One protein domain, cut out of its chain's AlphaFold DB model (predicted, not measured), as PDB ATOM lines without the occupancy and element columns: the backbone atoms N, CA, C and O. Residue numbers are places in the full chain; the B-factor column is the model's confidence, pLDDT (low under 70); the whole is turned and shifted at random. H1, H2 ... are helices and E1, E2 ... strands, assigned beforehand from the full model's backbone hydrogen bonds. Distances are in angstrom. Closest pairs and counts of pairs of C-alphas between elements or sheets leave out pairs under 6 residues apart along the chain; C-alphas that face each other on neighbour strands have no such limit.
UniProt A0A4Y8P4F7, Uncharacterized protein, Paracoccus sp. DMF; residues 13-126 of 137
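AT A GLANCE: This is residues 13 to 126 of the 137 residues of an uncharacterized protein of Paracoccus sp. DMF (UniProt A0A4Y8P4F7). A strongly twisted, four-stranded antiparallel sheet, E1, E2, E8 and E7, makes a wall, with a small hairpin, E5 and E6, packed over one of its faces at E7 and E8, and the longer helix H2 next to E6. A second hairpin, E3 and E4, lies beyond one end of the sheet and makes one end of the longest axis, while the tail of residues 116 to 126 runs back from H2 past E5. The printed part has 114 residues, with eight named strands and two named helices along the chain as E1 E2 E3 E4 H1 E5 E6 E7 E8 H2; the class is mixed, helices and strands. The whole is compact, with a radius of gyration of the C-alphas of 15.1 A and spans of 44 by 33 by 25 A.

IN THESE COORDINATES: The largest sheet is made of E1, residues 13 to 17; E2, residues 20 to 28; E8, residues 90 to 96; and E7, residues 82 to 86. E1 begins at C-alpha 13, (21.658, 39.910, -25.842), and is 12.5 A long from first to last C-alpha. E2 is the longest strand by residues, at 25.7 A, and E8 is 19.2 A and E7 13.0 A long. E3, residues 32 to 37, is 15.2 A long, and E4, residues 40 to 45, is 16.2 A long, beginning at C-alpha 40, (26.981, 71.636, -33.374). E5 is residues 63 to 65 and E6 residues 73 to 76. H1 is the four residues 52 to 55. H2, residues 105 to 115, is 15.1 A long and ends at C-alpha 115, (25.240, 35.512, -34.223).

HOW THE PARTS SIT: The largest sheet runs E1, E2, E8, E7, with E1 and E7 as edge strands. From edge to edge its strands' lines turn by 57 degrees. E2 and E8 are antiparallel at 166 degrees between their directions, with N 27 and O 91 at 2.8 A, within hydrogen-bond range. E1 and E2 form a hairpin, antiparallel at 148 degrees, with N 15 and O 22 at 2.9 A. E7 and E8 form another hairpin, antiparallel at 162 degrees, with N 85 and O 92 at 2.8 A. The hairpin of E5 and E6, antiparallel at 163 degrees, has N 64 and O 75 at 2.9 A. The closest C-alphas of E6 and E8 are those of Ala 75 and Ala 95, 5.8 A apart. The closest of E6 and E7 are those of Ser 76 and Leu 82, at 5.0 A. H2 is on the largest sheet but only grazes it, with residues 107 to 115, and its closest C-alpha pair to E6 is Ile 107 and Ile 74, at 6.7 A. H1 also only grazes that sheet, with residues 52 to 55; its Ile 55 and Phe 84 of E7 are the closest C-alphas, at 7.5 A. The hairpin of E3 and E4 is antiparallel at 148 degrees, with N 35 and O 42 at 2.9 A. E3 is apart from E2, and E4 is apart from E2 and E8. In H2 every O i to N i+4 pair is within hydrogen-bond range; H1 is too short for such a pair.

THE WHOLE: The two C-alphas farthest apart are those of Asp 18 and Gly 39, at 48.2 A, and the first and last printed C-alphas, those of Glu 13 and Leu 126, are 18.9 A apart. The printed part has no cut and no long link; the link from E8 to H2, with 8 residues, is short. The mean pLDDT of the printed part is 73.1, and 36 residues are under 70: residues 13 to 20, 31 to 45, 67 to 68, 115 and 117 to 126.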
ATOM      1  N   GLU A  13      21.493  41.335 -26.085       58.00
ATOM      2  CA  GLU A  13      21.658  39.910 -25.842       58.00
ATOM      3  C   GLU A  13      20.591  39.124 -26.605       58.00
ATOM      4  O   GLU A  13      19.416  39.484 -26.638       58.00
ATOM      5  N   ILE A  14      20.984  38.002 -27.201       57.19
ATOM      6  CA  ILE A  14      20.035  37.057 -27.790       57.19
ATOM      7  C   ILE A  14      20.024  35.821 -26.918       57.19
ATOM      8  O   ILE A  14      21.067  35.227 -26.640       57.19
ATOM      9  N   ARG A  15      18.830  35.429 -26.499       59.59
ATOM     10  CA  ARG A  15      18.595  34.215 -25.729       59.59
ATOM     11  C   ARG A  15      17.660  33.314 -26.524       59.59
ATOM     12  O   ARG A  15      16.895  33.772 -27.362       59.59
ATOM     13  N   SER A  16      17.738  32.014 -26.284       49.94
ATOM     14  CA  SER A  16      16.744  31.069 -26.790       49.94
ATOM     15  C   SER A  16      15.909  30.609 -25.609       49.94
ATOM     16  O   SER A  16      16.461  30.109 -24.629       49.94
ATOM     17  N   GLN A  17      14.597  30.806 -25.684       52.66
ATOM     18  CA  GLN A  17      13.638  30.357 -24.683       52.66
ATOM     19  C   GLN A  17      12.593  29.487 -25.381       52.66
ATOM     20  O   GLN A  17      12.067  29.861 -26.423       52.66
ATOM     21  N   ASP A  18      12.331  28.287 -24.860       57.22
ATOM     22  CA  ASP A  18      11.339  27.354 -25.420       57.22
ATOM     23  C   ASP A  18      11.528  27.036 -26.920       57.22
ATOM     24  O   ASP A  18      10.568  26.852 -27.669       57.22
ATOM     25  N   LYS A  19      12.793  26.950 -27.367       61.06
ATOM     26  CA  LYS A  19      13.216  26.789 -28.778       61.06
ATOM     27  C   LYS A  19      12.881  27.980 -29.685       61.06
ATOM     28  O   LYS A  19      12.983  27.859 -30.905       61.06
ATOM     29  N   ARG A  20      12.499  29.116 -29.107       65.50
ATOM     30  CA  ARG A  20      12.214  30.359 -29.819       65.50
ATOM     31  C   ARG A  20      13.310  31.381 -29.529       65.50
ATOM     32  O   ARG A  20      13.756  31.493 -28.385       65.50
ATOM     33  N   PRO A  21      13.776  32.112 -30.547       73.06
ATOM     34  CA  PRO A  21      14.709  33.200 -30.329       73.06
ATOM     35  C   PRO A  21      13.998  34.365 -29.623       73.06
ATOM     36  O   PRO A  21      12.986  34.878 -30.098       73.06
ATOM     37  N   THR A  22      14.558  34.775 -28.490       80.56
ATOM     38  CA  THR A  22      14.169  35.956 -27.719       80.56
ATOM     39  C   THR A  22      15.291  36.978 -27.832       80.56
ATOM     40  O   THR A  22      16.443  36.698 -27.487       80.56
ATOM     41  N   ILE A  23      14.970  38.171 -28.321       80.50
ATOM     42  CA  ILE A  23      15.927  39.273 -28.423       80.50
ATOM     43  C   ILE A  23      15.698  40.188 -27.228       80.50
ATOM     44  O   ILE A  23      14.601  40.708 -27.043       80.50
ATOM     45  N   VAL A  24      16.735  40.379 -26.421       81.44
ATOM     46  CA  VAL A  24      16.712  41.260 -25.258       81.44
ATOM     47  C   VAL A  24      17.687  42.389 -25.512       81.44
ATOM     48  O   VAL A  24      18.861  42.154 -25.779       81.44
ATOM     49  N   GLY A  25      17.228  43.628 -25.436       79.00
ATOM     50  CA  GLY A  25      18.115  44.775 -25.533       79.00
ATOM     51  C   GLY A  25      17.907  45.734 -24.384       79.00
ATOM     52  O   GLY A  25      16.799  45.893 -23.876       79.00
ATOM     53  N   ARG A  26      18.997  46.379 -23.974       78.31
ATOM     54  CA  ARG A  26      18.981  47.412 -22.942       78.31
ATOM     55  C   ARG A  26      19.378  48.745 -23.533       78.31
ATOM     56  O   ARG A  26      20.431  48.881 -24.155       78.31
ATOM     57  N   PHE A  27      18.524  49.727 -23.302       76.31
ATOM     58  CA  PHE A  27      18.789  51.120 -23.583       76.31
ATOM     59  C   PHE A  27      19.137  51.827 -22.265       76.31
ATOM     60  O   PHE A  27      18.260  51.967 -21.411       76.31
ATOM     61  N   PRO A  28      20.393  52.249 -22.053       75.62
ATOM     62  CA  PRO A  28      20.790  52.883 -20.803       75.62
ATOM     63  C   PRO A  28      20.216  54.300 -20.696       75.62
ATOM     64  O   PRO A  28      20.371  55.119 -21.605       75.62
ATOM     65  N   TYR A  29      19.606  54.613 -19.557       76.62
ATOM     66  CA  TYR A  29      19.277  55.988 -19.196       76.62
ATOM     67  C   TYR A  29      20.509  56.719 -18.691       76.62
ATOM     68  O   TYR A  29      21.505  56.114 -18.295       76.62
ATOM     69  N   LYS A  30      20.454  58.054 -18.721       73.94
ATOM     70  CA  LYS A  30      21.525  58.947 -18.242       73.94
ATOM     71  C   LYS A  30      22.874  58.761 -18.960       73.94
ATOM     72  O   LYS A  30      23.850  59.430 -18.625       73.94
ATOM     73  N   ALA A  31      22.929  57.916 -19.990       68.81
ATOM     74  CA  ALA A  31      24.054  57.817 -20.899       68.81
ATOM     75  C   ALA A  31      24.071  59.043 -21.819       68.81
ATOM     76  O   ALA A  31      23.059  59.405 -22.420       68.81
ATOM     77  N   LEU A  32      25.232  59.690 -21.926       61.28
ATOM     78  CA  LEU A  32      25.411  60.839 -22.808       61.28
ATOM     79  C   LEU A  32      25.473  60.359 -24.259       61.28
ATOM     80  O   LEU A  32      26.475  59.771 -24.671       61.28
ATOM     81  N   ALA A  33      24.446  60.664 -25.046       60.22
ATOM     82  CA  ALA A  33      24.516  60.493 -26.488       60.22
ATOM     83  C   ALA A  33      24.954  61.770 -27.180       60.22
ATOM     84  O   ALA A  33      24.613  62.882 -26.784       60.22
ATOM     85  N   THR A  34      25.720  61.583 -28.249       53.69
ATOM     86  CA  THR A  34      26.152  62.672 -29.115       53.69
ATOM     87  C   THR A  34      25.145  62.829 -30.243       53.69
ATOM     88  O   THR A  34      25.062  61.983 -31.131       53.69
ATOM     89  N   ILE A  35      24.399  63.930 -30.221       54.44
ATOM     90  CA  ILE A  35      23.562  64.360 -31.338       54.44
ATOM     91  C   ILE A  35      24.361  65.407 -32.113       54.44
ATOM     92  O   ILE A  35      24.684  66.479 -31.594       54.44
ATOM     93  N   ALA A  36      24.706  65.089 -33.358       48.19
ATOM     94  CA  ALA A  36      25.292  66.049 -34.279       48.19
ATOM     95  C   ALA A  36      24.166  66.718 -35.077       48.19
ATOM     96  O   ALA A  36      23.607  66.115 -35.990       48.19
ATOM     97  N   ASP A  37      23.844  67.968 -34.746       48.28
ATOM     98  CA  ASP A  37      22.900  68.780 -35.517       48.28
ATOM     99  C   ASP A  37      23.653  69.923 -36.202       48.28
ATOM    100  O   ASP A  37      24.229  70.790 -35.544       48.28
ATOM    101  N   ARG A  38      23.690  69.898 -37.543       52.53
ATOM    102  CA  ARG A  38      24.218  70.975 -38.408       52.53
ATOM    103  C   ARG A  38      25.553  71.586 -37.940       52.53
ATOM    104  O   ARG A  38      25.735  72.798 -37.967       52.53
ATOM    105  N   GLY A  39      26.499  70.743 -37.519       57.41
ATOM    106  CA  GLY A  39      27.847  71.160 -37.104       57.41
ATOM    107  C   GLY A  39      27.997  71.530 -35.625       57.41
ATOM    108  O   GLY A  39      29.116  71.777 -35.185       57.41
ATOM    109  N   THR A  40      26.918  71.512 -34.837       53.81
ATOM    110  CA  THR A  40      26.981  71.636 -33.374       53.81
ATOM    111  C   THR A  40      26.772  70.267 -32.739       53.81
ATOM    112  O   THR A  40      25.773  69.593 -32.994       53.81
ATOM    113  N   VAL A  41      27.717  69.849 -31.900       62.69
ATOM    114  CA  VAL A  41      27.579  68.634 -31.092       62.69
ATOM    115  C   VAL A  41      26.827  68.985 -29.815       62.69
ATOM    116  O   VAL A  41      27.313  69.770 -29.002       62.69
ATOM    117  N   ARG A  42      25.648  68.390 -29.630       59.16
ATOM    118  CA  ARG A  42      24.910  68.423 -28.365       59.16
ATOM    119  C   ARG A  42      25.014  67.066 -27.685       59.16
ATOM    120  O   ARG A  42      24.933  66.030 -28.342       59.16
ATOM    121  N   LYS A  43      25.222  67.087 -26.369       61.50
ATOM    122  CA  LYS A  43      25.125  65.896 -25.529       61.50
ATOM    123  C   LYS A  43      23.779  65.931 -24.829       61.50
ATOM    124  O   LYS A  43      23.536  66.857 -24.061       61.50
ATOM    125  N   GLU A  44      22.927  64.959 -25.116       61.84
ATOM    126  CA  GLU A  44      21.639  64.799 -24.443       61.84
ATOM    127  C   GLU A  44      21.662  63.503 -23.633       61.84
ATOM    128  O   GLU A  44      22.211  62.489 -24.077       61.84
ATOM    129  N   SER A  45      21.107  63.561 -22.424       67.81
ATOM    130  CA  SER A  45      20.798  62.391 -21.609       67.81
ATOM    131  C   SER A  45      19.302  62.123 -21.690       67.81
ATOM    132  O   SER A  45      18.489  63.047 -21.646       67.81
ATOM    133  N   ILE A  46      18.934  60.851 -21.805       71.19
ATOM    134  CA  ILE A  46      17.539  60.436 -21.665       71.19
ATOM    135  C   ILE A  46      17.293  60.125 -20.194       71.19
ATOM    136  O   ILE A  46      17.988  59.287 -19.613       71.19
ATOM    137  N   GLU A  47      16.328  60.824 -19.604       78.00
ATOM    138  CA  GLU A  47      15.925  60.604 -18.218       78.00
ATOM    139  C   GLU A  47      15.047  59.352 -18.080       78.00
ATOM    140  O   GLU A  47      14.297  59.019 -19.006       78.00
ATOM    141  N   PRO A  48      15.097  58.669 -16.923       78.56
ATOM    142  CA  PRO A  48      14.204  57.553 -16.639       78.56
ATOM    143  C   PRO A  48      12.738  57.943 -16.809       78.56
ATOM    144  O   PRO A  48      12.322  59.045 -16.445       78.56
ATOM    145  N   GLY A  49      11.944  57.045 -17.392       74.19
ATOM    146  CA  GLY A  49      10.536  57.306 -17.672       74.19
ATOM    147  C   GLY A  49      10.270  58.235 -18.861       74.19
ATOM    148  O   GLY A  49       9.104  58.496 -19.163       74.19
ATOM    149  N   ALA A  50      11.290  58.695 -19.598       75.50
ATOM    150  CA  ALA A  50      11.091  59.491 -20.816       75.50
ATOM    151  C   ALA A  50      10.251  58.759 -21.883       75.50
ATOM    152  O   ALA A  50       9.591  59.399 -22.706       75.50
ATOM    153  N   PHE A  51      10.238  57.423 -21.855       75.12
ATOM    154  CA  PHE A  51       9.479  56.592 -22.788       75.12
ATOM    155  C   PHE A  51       8.094  56.174 -22.276       75.12
ATOM    156  O   PHE A  51       7.306  55.643 -23.063       75.12
ATOM    157  N   ASN A  52       7.742  56.479 -21.018       78.75
ATOM    158  CA  ASN A  52       6.459  56.086 -20.420       78.75
ATOM    159  C   ASN A  52       5.256  56.550 -21.240       78.75
ATOM    160  O   ASN A  52       4.280  55.820 -21.378       78.75
ATOM    161  N   PHE A  53       5.330  57.742 -21.831       74.19
ATOM    162  CA  PHE A  53       4.246  58.268 -22.658       74.19
ATOM    163  C   PHE A  53       3.988  57.438 -23.927       74.19
ATOM    164  O   PHE A  53       2.866  57.403 -24.415       74.19
ATOM    165  N   SER A  54       5.003  56.768 -24.475       76.88
ATOM    166  CA  SER A  54       4.852  55.920 -25.666       76.88
ATOM    167  C   SER A  54       4.531  54.471 -25.297       76.88
ATOM    168  O   SER A  54       3.722  53.832 -25.965       76.88
ATOM    169  N   ILE A  55       5.132  53.963 -24.219       80.38
ATOM    170  CA  ILE A  55       4.946  52.578 -23.770       80.38
ATOM    171  C   ILE A  55       3.557  52.394 -23.147       80.38
ATOM    172  O   ILE A  55       2.847  51.463 -23.521       80.38
ATOM    173  N   ASN A  56       3.124  53.314 -22.280       79.00
ATOM    174  CA  ASN A  56       1.869  53.182 -21.527       79.00
ATOM    175  C   ASN A  56       0.642  53.731 -22.267       79.00
ATOM    176  O   ASN A  56      -0.482  53.535 -21.811       79.00
ATOM    177  N   ALA A  57       0.830  54.421 -23.395       79.75
ATOM    178  CA  ALA A  57      -0.283  54.866 -24.225       79.75
ATOM    179  C   ALA A  57      -0.955  53.651 -24.900       79.75
ATOM    180  O   ALA A  57      -0.286  52.933 -25.652       79.75
ATOM    181  N   PRO A  58      -2.251  53.390 -24.649       73.50
ATOM    182  CA  PRO A  58      -2.937  52.217 -25.187       73.50
ATOM    183  C   PRO A  58      -3.164  52.296 -26.705       73.50
ATOM    184  O   PRO A  58      -3.364  51.269 -27.336       73.50
ATOM    185  N   ASP A  59      -3.113  53.496 -27.285       77.44
ATOM    186  CA  ASP A  59      -3.348  53.805 -28.701       77.44
ATOM    187  C   ASP A  59      -2.054  53.936 -29.527       77.44
ATOM    188  O   ASP A  59      -2.079  54.407 -30.665       77.44
ATOM    189  N   ARG A  60      -0.903  53.576 -28.945       77.25
ATOM    190  CA  ARG A  60       0.404  53.694 -29.600       77.25
ATOM    191  C   ARG A  60       1.109  52.360 -29.701       77.25
ATOM    192  O   ARG A  60       1.563  51.828 -28.687       77.25
ATOM    193  N   ASP A  61       1.316  51.898 -30.927       81.38
ATOM    194  CA  ASP A  61       2.188  50.759 -31.170       81.38
ATOM    195  C   ASP A  61       3.670  51.162 -31.179       81.38
ATOM    196  O   ASP A  61       4.058  52.239 -31.643       81.38
ATOM    197  N   VAL A  62       4.509  50.263 -30.679       82.62
ATOM    198  CA  VAL A  62       5.966  50.384 -30.696       82.62
ATOM    199  C   VAL A  62       6.516  49.156 -31.397       82.62
ATOM    200  O   VAL A  62       6.181  48.033 -31.029       82.62
ATOM    201  N   HIS A  63       7.371  49.375 -32.394       79.25
ATOM    202  CA  HIS A  63       7.920  48.312 -33.226       79.25
ATOM    203  C   HIS A  63       9.425  48.162 -33.010       79.25
ATOM    204  O   HIS A  63      10.172  49.144 -33.016       79.25
ATOM    205  N   LEU A  64       9.877  46.915 -32.913       78.69
ATOM    206  CA  LEU A  64      11.281  46.563 -33.082       78.69
ATOM    207  C   LEU A  64      11.527  46.241 -34.560       78.69
ATOM    208  O   LEU A  64      10.888  45.344 -35.111       78.69
ATOM    209  N   LEU A  65      12.434  46.975 -35.206       76.81
ATOM    210  CA  LEU A  65      12.621  46.940 -36.659       76.81
ATOM    211  C   LEU A  65      14.043  46.526 -37.040       76.81
ATOM    212  O   LEU A  65      15.013  46.897 -36.378       76.81
ATOM    213  N   VAL A  66      14.186  45.846 -38.180       70.81
ATOM    214  CA  VAL A  66      15.497  45.678 -38.824       70.81
ATOM    215  C   VAL A  66      15.833  46.947 -39.609       70.81
ATOM    216  O   VAL A  66      15.142  47.288 -40.568       70.81
ATOM    217  N   GLY A  67      16.905  47.648 -39.229       65.06
ATOM    218  CA  GLY A  67      17.436  48.786 -39.997       65.06
ATOM    219  C   GLY A  67      16.424  49.913 -40.253       65.06
ATOM    220  O   GLY A  67      16.412  50.476 -41.343       65.06
ATOM    221  N   HIS A  68      15.548  50.205 -39.280       67.38
ATOM    222  CA  HIS A  68      14.444  51.182 -39.366       67.38
ATOM    223  C   HIS A  68      13.381  50.916 -40.449       67.38
ATOM    224  O   HIS A  68      12.573  51.798 -40.744       67.38
ATOM    225  N   SER A  69      13.355  49.726 -41.052       70.56
ATOM    226  CA  SER A  69      12.361  49.384 -42.070       70.56
ATOM    227  C   SER A  69      11.078  48.876 -41.413       70.56
ATOM    228  O   SER A  69      11.058  47.787 -40.844       70.56
ATOM    229  N   TYR A  70       9.996  49.651 -41.532       71.56
ATOM    230  CA  TYR A  70       8.652  49.251 -41.085       71.56
ATOM    231  C   TYR A  70       8.071  48.086 -41.895       71.56
ATOM    232  O   TYR A  70       7.174  47.403 -41.417       71.56
ATOM    233  N   ASP A  71       8.624  47.806 -43.077       78.44
ATOM    234  CA  ASP A  71       8.262  46.638 -43.890       78.44
ATOM    235  C   ASP A  71       8.829  45.325 -43.320       78.44
ATOM    236  O   ASP A  71       8.524  44.239 -43.814       78.44
ATOM    237  N   LYS A  72       9.704  45.417 -42.308       80.25
ATOM    238  CA  LYS A  72      10.412  44.287 -41.691       80.25
ATOM    239  C   LYS A  72      10.312  44.339 -40.157       80.25
ATOM    240  O   LYS A  72      11.348  44.459 -39.488       80.25
ATOM    241  N   PRO A  73       9.092  44.294 -39.586       82.12
ATOM    242  CA  PRO A  73       8.917  44.290 -38.143       82.12
ATOM    243  C   PRO A  73       9.330  42.938 -37.556       82.12
ATOM    244  O   PRO A  73       8.968  41.881 -38.067       82.12
ATOM    245  N   ILE A  74      10.082  42.980 -36.460       82.38
ATOM    246  CA  ILE A  74      10.513  41.792 -35.714       82.38
ATOM    247  C   ILE A  74       9.503  41.477 -34.608       82.38
ATOM    248  O   ILE A  74       9.165  40.319 -34.381       82.38
ATOM    249  N   ALA A  75       9.044  42.519 -33.916       85.81
ATOM    250  CA  ALA A  75       8.077  42.441 -32.830       85.81
ATOM    251  C   ALA A  75       7.335  43.776 -32.696       85.81
ATOM    252  O   ALA A  75       7.883  44.827 -33.049       85.81
ATOM    253  N   SER A  76       6.116  43.740 -32.162       87.19
ATOM    254  CA  SER A  76       5.356  44.942 -31.817       87.19
ATOM    255  C   SER A  76       4.636  44.815 -30.477       87.19
ATOM    256  O   SER A  76       4.357  43.707 -29.998       87.19
ATOM    257  N   LYS A  77       4.368  45.973 -29.865       87.19
ATOM    258  CA  LYS A  77       3.668  46.079 -28.583       87.19
ATOM    259  C   LYS A  77       2.219  45.628 -28.731       87.19
ATOM    260  O   LYS A  77       1.748  44.829 -27.930       87.19
ATOM    261  N   GLU A  78       1.525  46.097 -29.768       85.25
ATOM    262  CA  GLU A  78       0.123  45.734 -30.018       85.25
ATOM    263  C   GLU A  78      -0.051  44.245 -30.324       85.25
ATOM    264  O   GLU A  78      -1.027  43.639 -29.888       85.25
ATOM    265  N   ALA A  79       0.915  43.623 -31.007       85.38
ATOM    266  CA  ALA A  79       0.898  42.185 -31.255       85.38
ATOM    267  C   ALA A  79       1.233  41.346 -30.004       85.38
ATOM    268  O   ALA A  79       1.211  40.117 -30.080       85.38
ATOM    269  N   GLY A  80       1.589  41.977 -28.877       86.06
ATOM    270  CA  GLY A  80       1.990  41.291 -27.645       86.06
ATOM    271  C   GLY A  80       3.304  40.518 -27.772       86.06
ATOM    272  O   GLY A  80       3.549  39.589 -27.011       86.06
ATOM    273  N   THR A  81       4.138  40.863 -28.758       87.81
ATOM    274  CA  THR A  81       5.434  40.203 -29.016       87.81
ATOM    275  C   THR A  81       6.616  41.031 -28.525       87.81
ATOM    276  O   THR A  81       7.750  40.556 -28.549       87.81
ATOM    277  N   LEU A  82       6.359  42.263 -28.079       88.06
ATOM    278  CA  LEU A  82       7.343  43.185 -27.537       88.06
ATOM    279  C   LEU A  82       6.909  43.661 -26.152       88.06
ATOM    280  O   LEU A  82       5.894  44.343 -26.006       88.06
ATOM    281  N   GLU A  83       7.713  43.326 -25.153       88.56
ATOM    282  CA  GLU A  83       7.531  43.743 -23.768       88.56
ATOM    283  C   GLU A  83       8.614  44.745 -23.370       88.56
ATOM    284  O   GLU A  83       9.736  44.714 -23.884       88.56
ATOM    285  N   PHE A  84       8.275  45.631 -22.438       87.50
ATOM    286  CA  PHE A  84       9.177  46.651 -21.922       87.50
ATOM    287  C   PHE A  84       9.263  46.551 -20.405       87.50
ATOM    288  O   PHE A  84       8.245  46.424 -19.727       87.50
ATOM    289  N   ASN A  85      10.477  46.663 -19.885       86.56
ATOM    290  CA  ASN A  85      10.757  46.786 -18.465       86.56
ATOM    291  C   ASN A  85      11.516  48.100 -18.247       86.56
ATOM    292  O   ASN A  85      12.700  48.217 -18.577       86.56
ATOM    293  N   ASP A  86      10.793  49.112 -17.770       85.12
ATOM    294  CA  ASP A  86      11.319  50.455 -17.531       85.12
ATOM    295  C   ASP A  86      11.860  50.553 -16.099       85.12
ATOM    296  O   ASP A  86      11.118  50.374 -15.131       85.12
ATOM    297  N   THR A  87      13.158  50.817 -15.959       85.75
ATOM    298  CA  THR A  87      13.838  50.955 -14.663       85.75
ATOM    299  C   THR A  87      14.479  52.337 -14.531       85.75
ATOM    300  O   THR A  87      14.550  53.105 -15.486       85.75
ATOM    301  N   GLU A  88      15.009  52.675 -13.356       85.25
ATOM    302  CA  GLU A  88      15.722  53.949 -13.174       85.25
ATOM    303  C   GLU A  88      17.067  54.028 -13.918       85.25
ATOM    304  O   GLU A  88      17.620  55.118 -14.093       85.25
ATOM    305  N   GLU A  89      17.615  52.887 -14.340       79.06
ATOM    306  CA  GLU A  89      18.950  52.789 -14.938       79.06
ATOM    307  C   GLU A  89      18.900  52.521 -16.442       79.06
ATOM    308  O   GLU A  89      19.728  53.029 -17.198       79.06
ATOM    309  N   PHE A  90      17.926  51.737 -16.894       80.06
ATOM    310  CA  PHE A  90      17.764  51.372 -18.295       80.06
ATOM    311  C   PHE A  90      16.308  51.059 -18.637       80.06
ATOM    312  O   PHE A  90      15.527  50.616 -17.794       80.06
ATOM    313  N   LEU A  91      15.979  51.211 -19.913       82.25
ATOM    314  CA  LEU A  91      14.816  50.589 -20.523       82.25
ATOM    315  C   LEU A  91      15.246  49.262 -21.148       82.25
ATOM    316  O   LEU A  91      16.043  49.240 -22.086       82.25
ATOM    317  N   GLU A  92      14.718  48.156 -20.643       83.94
ATOM    318  CA  GLU A  92      14.880  46.843 -21.259       83.94
ATOM    319  C   GLU A  92      13.691  46.561 -22.176       83.94
ATOM    320  O   GLU A  92      12.542  46.845 -21.836       83.94
ATOM    321  N   PHE A  93      13.971  46.024 -23.359       85.38
ATOM    322  CA  PHE A  93      12.962  45.546 -24.291       85.38
ATOM    323  C   PHE A  93      13.191  44.067 -24.578       85.38
ATOM    324  O   PHE A  93      14.320  43.631 -24.820       85.38
ATOM    325  N   ILE A  94      12.107  43.300 -24.551       87.12
ATOM    326  CA  ILE A  94      12.104  41.851 -24.719       87.12
ATOM    327  C   ILE A  94      11.200  41.539 -25.905       87.12
ATOM    328  O   ILE A  94       9.980  41.658 -25.825       87.12
ATOM    329  N   ALA A  95      11.810  41.160 -27.023       87.88
ATOM    330  CA  ALA A  95      11.106  40.748 -28.225       87.88
ATOM    331  C   ALA A  95      11.062  39.222 -28.302       87.88
ATOM    332  O   ALA A  95      12.091  38.558 -28.458       87.88
ATOM    333  N   GLN A  96       9.857  38.672 -28.209       87.56
ATOM    334  CA  GLN A  96       9.587  37.250 -28.371       87.56
ATOM    335  C   GLN A  96       9.197  36.999 -29.823       87.56
ATOM    336  O   GLN A  96       8.154  37.467 -30.276       87.56
ATOM    337  N   ILE A  97      10.024  36.258 -30.563       83.50
ATOM    338  CA  ILE A  97       9.714  35.956 -31.961       83.50
ATOM    339  C   ILE A  97       8.569  34.928 -31.996       83.50
ATOM    340  O   ILE A  97       8.724  33.818 -31.468       83.50
ATOM    341  N   PRO A  98       7.406  35.272 -32.587       80.81
ATOM    342  CA  PRO A  98       6.261  34.375 -32.616       80.81
ATOM    343  C   PRO A  98       6.522  33.166 -33.518       80.81
ATOM    344  O   PRO A  98       7.300  33.220 -34.470       80.81
ATOM    345  N   LEU A  99       5.828  32.062 -33.229       81.00
ATOM    346  CA  LEU A  99       5.984  30.811 -33.968       81.00
ATOM    347  C   LEU A  99       5.672  31.005 -35.460       81.00
ATOM    348  O   LEU A  99       4.585  31.437 -35.834       81.00
ATOM    349  N   GLY A 100       6.609  30.616 -36.314       78.75
ATOM    350  CA  GLY A 100       6.551  30.764 -37.761       78.75
ATOM    351  C   GLY A 100       7.232  32.023 -38.293       78.75
ATOM    352  O   GLY A 100       7.675  32.001 -39.443       78.75
ATOM    353  N   ALA A 101       7.377  33.076 -37.482       80.81
ATOM    354  CA  ALA A 101       8.069  34.296 -37.892       80.81
ATOM    355  C   ALA A 101       9.587  34.095 -37.974       80.81
ATOM    356  O   ALA A 101      10.244  34.755 -38.773       80.81
ATOM    357  N   GLU A 102      10.150  33.110 -37.264       76.81
ATOM    358  CA  GLU A 102      11.571  32.753 -37.369       76.81
ATOM    359  C   GLU A 102      12.000  32.348 -38.788       76.81
ATOM    360  O   GLU A 102      13.183  32.431 -39.122       76.81
ATOM    361  N   ARG A 103      11.040  31.929 -39.628       80.44
ATOM    362  CA  ARG A 103      11.260  31.551 -41.032       80.44
ATOM    363  C   ARG A 103      11.255  32.739 -41.989       80.44
ATOM    364  O   ARG A 103      11.575  32.568 -43.163       80.44
ATOM    365  N   ALA A 104      10.844  33.920 -41.532       85.50
ATOM    366  CA  ALA A 104      10.882  35.105 -42.366       85.50
ATOM    367  C   ALA A 104      12.343  35.476 -42.638       85.50
ATOM    368  O   ALA A 104      13.124  35.655 -41.706       85.50
ATOM    369  N   THR A 105      12.702  35.633 -43.915       85.44
ATOM    370  CA  THR A 105      14.095  35.837 -44.345       85.44
ATOM    371  C   THR A 105      14.778  36.979 -43.596       85.44
ATOM    372  O   THR A 105      15.901  36.828 -43.146       85.44
ATOM    373  N   HIS A 106      14.077  38.090 -43.357       80.88
ATOM    374  CA  HIS A 106      14.641  39.231 -42.634       80.88
ATOM    375  C   HIS A 106      14.935  38.947 -41.148       80.88
ATOM    376  O   HIS A 106      15.868  39.532 -40.607       80.88
ATOM    377  N   ILE A 107      14.179  38.056 -40.495       83.00
ATOM    378  CA  ILE A 107      14.447  37.611 -39.119       83.00
ATOM    379  C   ILE A 107      15.595  36.602 -39.121       83.00
ATOM    380  O   ILE A 107      16.514  36.719 -38.316       83.00
ATOM    381  N   THR A 108      15.584  35.643 -40.048       83.62
ATOM    382  CA  THR A 108      16.669  34.663 -40.186       83.62
ATOM    383  C   THR A 108      18.011  35.352 -40.448       83.62
ATOM    384  O   THR A 108      18.977  35.100 -39.728       83.62
ATOM    385  N   ASP A 109      18.060  36.271 -41.412       82.81
ATOM    386  CA  ASP A 109      19.258  37.037 -41.759       82.81
ATOM    387  C   ASP A 109      19.740  37.873 -40.569       82.81
ATOM    388  O   ASP A 109      20.934  37.892 -40.268       82.81
ATOM    389  N   LEU A 110      18.818  38.524 -39.849       79.31
ATOM    390  CA  LEU A 110      19.139  39.273 -38.637       79.31
ATOM    391  C   LEU A 110      19.811  38.378 -37.589       79.31
ATOM    392  O   LEU A 110      20.866  38.738 -37.070       79.31
ATOM    393  N   LEU A 111      19.217  37.223 -37.281       78.19
ATOM    394  CA  LEU A 111      19.737  36.294 -36.274       78.19
ATOM    395  C   LEU A 111      21.110  35.736 -36.671       78.19
ATOM    396  O   LEU A 111      21.997  35.647 -35.824       78.19
ATOM    397  N   ILE A 112      21.312  35.416 -37.954       79.75
ATOM    398  CA  ILE A 112      22.605  34.958 -38.482       79.75
ATOM    399  C   ILE A 112      23.656  36.064 -38.361       79.75
ATOM    400  O   ILE A 112      24.749  35.824 -37.849       79.75
ATOM    401  N   MET A 113      23.339  37.284 -38.800       75.25
ATOM    402  CA  MET A 113      24.273  38.409 -38.764       75.25
ATOM    403  C   MET A 113      24.610  38.850 -37.334       75.25
ATOM    404  O   MET A 113      25.759  39.201 -37.063       75.25
ATOM    405  N   LEU A 114      23.641  38.812 -36.416       72.62
ATOM    406  CA  LEU A 114      23.877  39.040 -34.990       72.62
ATOM    407  C   LEU A 114      24.750  37.930 -34.390       72.62
ATOM    408  O   LEU A 114      25.732  38.230 -33.716       72.62
ATOM    409  N   GLY A 115      24.446  36.659 -34.679       67.25
ATOM    410  CA  GLY A 115      25.240  35.512 -34.223       67.25
ATOM    411  C   GLY A 115      26.678  35.516 -34.756       67.25
ATOM    412  O   GLY A 115      27.596  35.089 -34.062       67.25
ATOM    413  N   ALA A 116      26.890  36.061 -35.954       73.25
ATOM    414  CA  ALA A 116      28.210  36.281 -36.543       73.25
ATOM    415  C   ALA A 116      28.919  37.552 -36.024       73.25
ATOM    416  O   ALA A 116      30.042  37.838 -36.438       73.25
ATOM    417  N   GLY A 117      28.275  38.343 -35.157       62.94
ATOM    418  CA  GLY A 117      28.812  39.603 -34.633       62.94
ATOM    419  C   GLY A 117      28.924  40.732 -35.667       62.94
ATOM    420  O   GLY A 117      29.608  41.729 -35.415       62.94
ATOM    421  N   LEU A 118      28.277  40.587 -36.829       65.31
ATOM    422  CA  LEU A 118      28.277  41.571 -37.920       65.31
ATOM    423  C   LEU A 118      27.328  42.736 -37.635       65.31
ATOM    424  O   LEU A 118      27.591  43.868 -38.036       65.31
ATOM    425  N   ILE A 119      26.244  42.463 -36.913       65.12
ATOM    426  CA  ILE A 119      25.342  43.479 -36.379       65.12
ATOM    427  C   ILE A 119      25.635  43.610 -34.886       65.12
ATOM    428  O   ILE A 119      25.648  42.621 -34.162       65.12
ATOM    429  N   ARG A 120      25.887  44.838 -34.425       53.53
ATOM    430  CA  ARG A 120      26.110  45.148 -32.999       53.53
ATOM    431  C   ARG A 120      24.918  45.833 -32.330       53.53
ATOM    432  O   ARG A 120      24.967  46.097 -31.138       53.53
ATOM    433  N   GLY A 121      23.861  46.121 -33.085       51.78
ATOM    434  CA  GLY A 121      22.666  46.774 -32.569       51.78
ATOM    435  C   GLY A 121      21.467  46.540 -33.476       51.78
ATOM    436  O   GLY A 121      21.574  46.630 -34.697       51.78
ATOM    437  N   VAL A 122      20.327  46.242 -32.863       52.88
ATOM    438  CA  VAL A 122      19.006  46.411 -33.467       52.88
ATOM    439  C   VAL A 122      18.486  47.710 -32.874       52.88
ATOM    440  O   VAL A 122      18.403  47.838 -31.652       52.88
ATOM    441  N   GLU A 123      18.212  48.698 -33.715       50.88
ATOM    442  CA  GLU A 123      17.715  49.980 -33.233       50.88
ATOM    443  C   GLU A 123      16.206  49.887 -33.003       50.88
ATOM    444  O   GLU A 123      15.437  49.540 -33.903       50.88
ATOM    445  N   SER A 124      15.772  50.193 -31.780       48.00
ATOM    446  CA  SER A 124      14.353  50.383 -31.491       48.00
ATOM    447  C   SER A 124      13.895  51.681 -32.153       48.00
ATOM    448  O   SER A 124      14.466  52.747 -31.913       48.00
ATOM    449  N   GLY A 125      12.873  51.599 -33.007       42.88
ATOM    450  CA  GLY A 125      12.254  52.758 -33.642       42.88
ATOM    451  C   GLY A 125      11.394  53.526 -32.643       42.88
ATOM    452  O   GLY A 125      10.176  53.560 -32.780       42.88
ATOM    453  N   LEU A 126      12.002  54.117 -31.612       44.78
ATOM    454  CA  LEU A 126      11.273  54.950 -30.661       44.78
ATOM    455  C   LEU A 126      10.893  56.276 -31.340       44.78
ATOM    456  O   LEU A 126      11.729  56.893 -32.013       44.78
TER     457      LEU A 126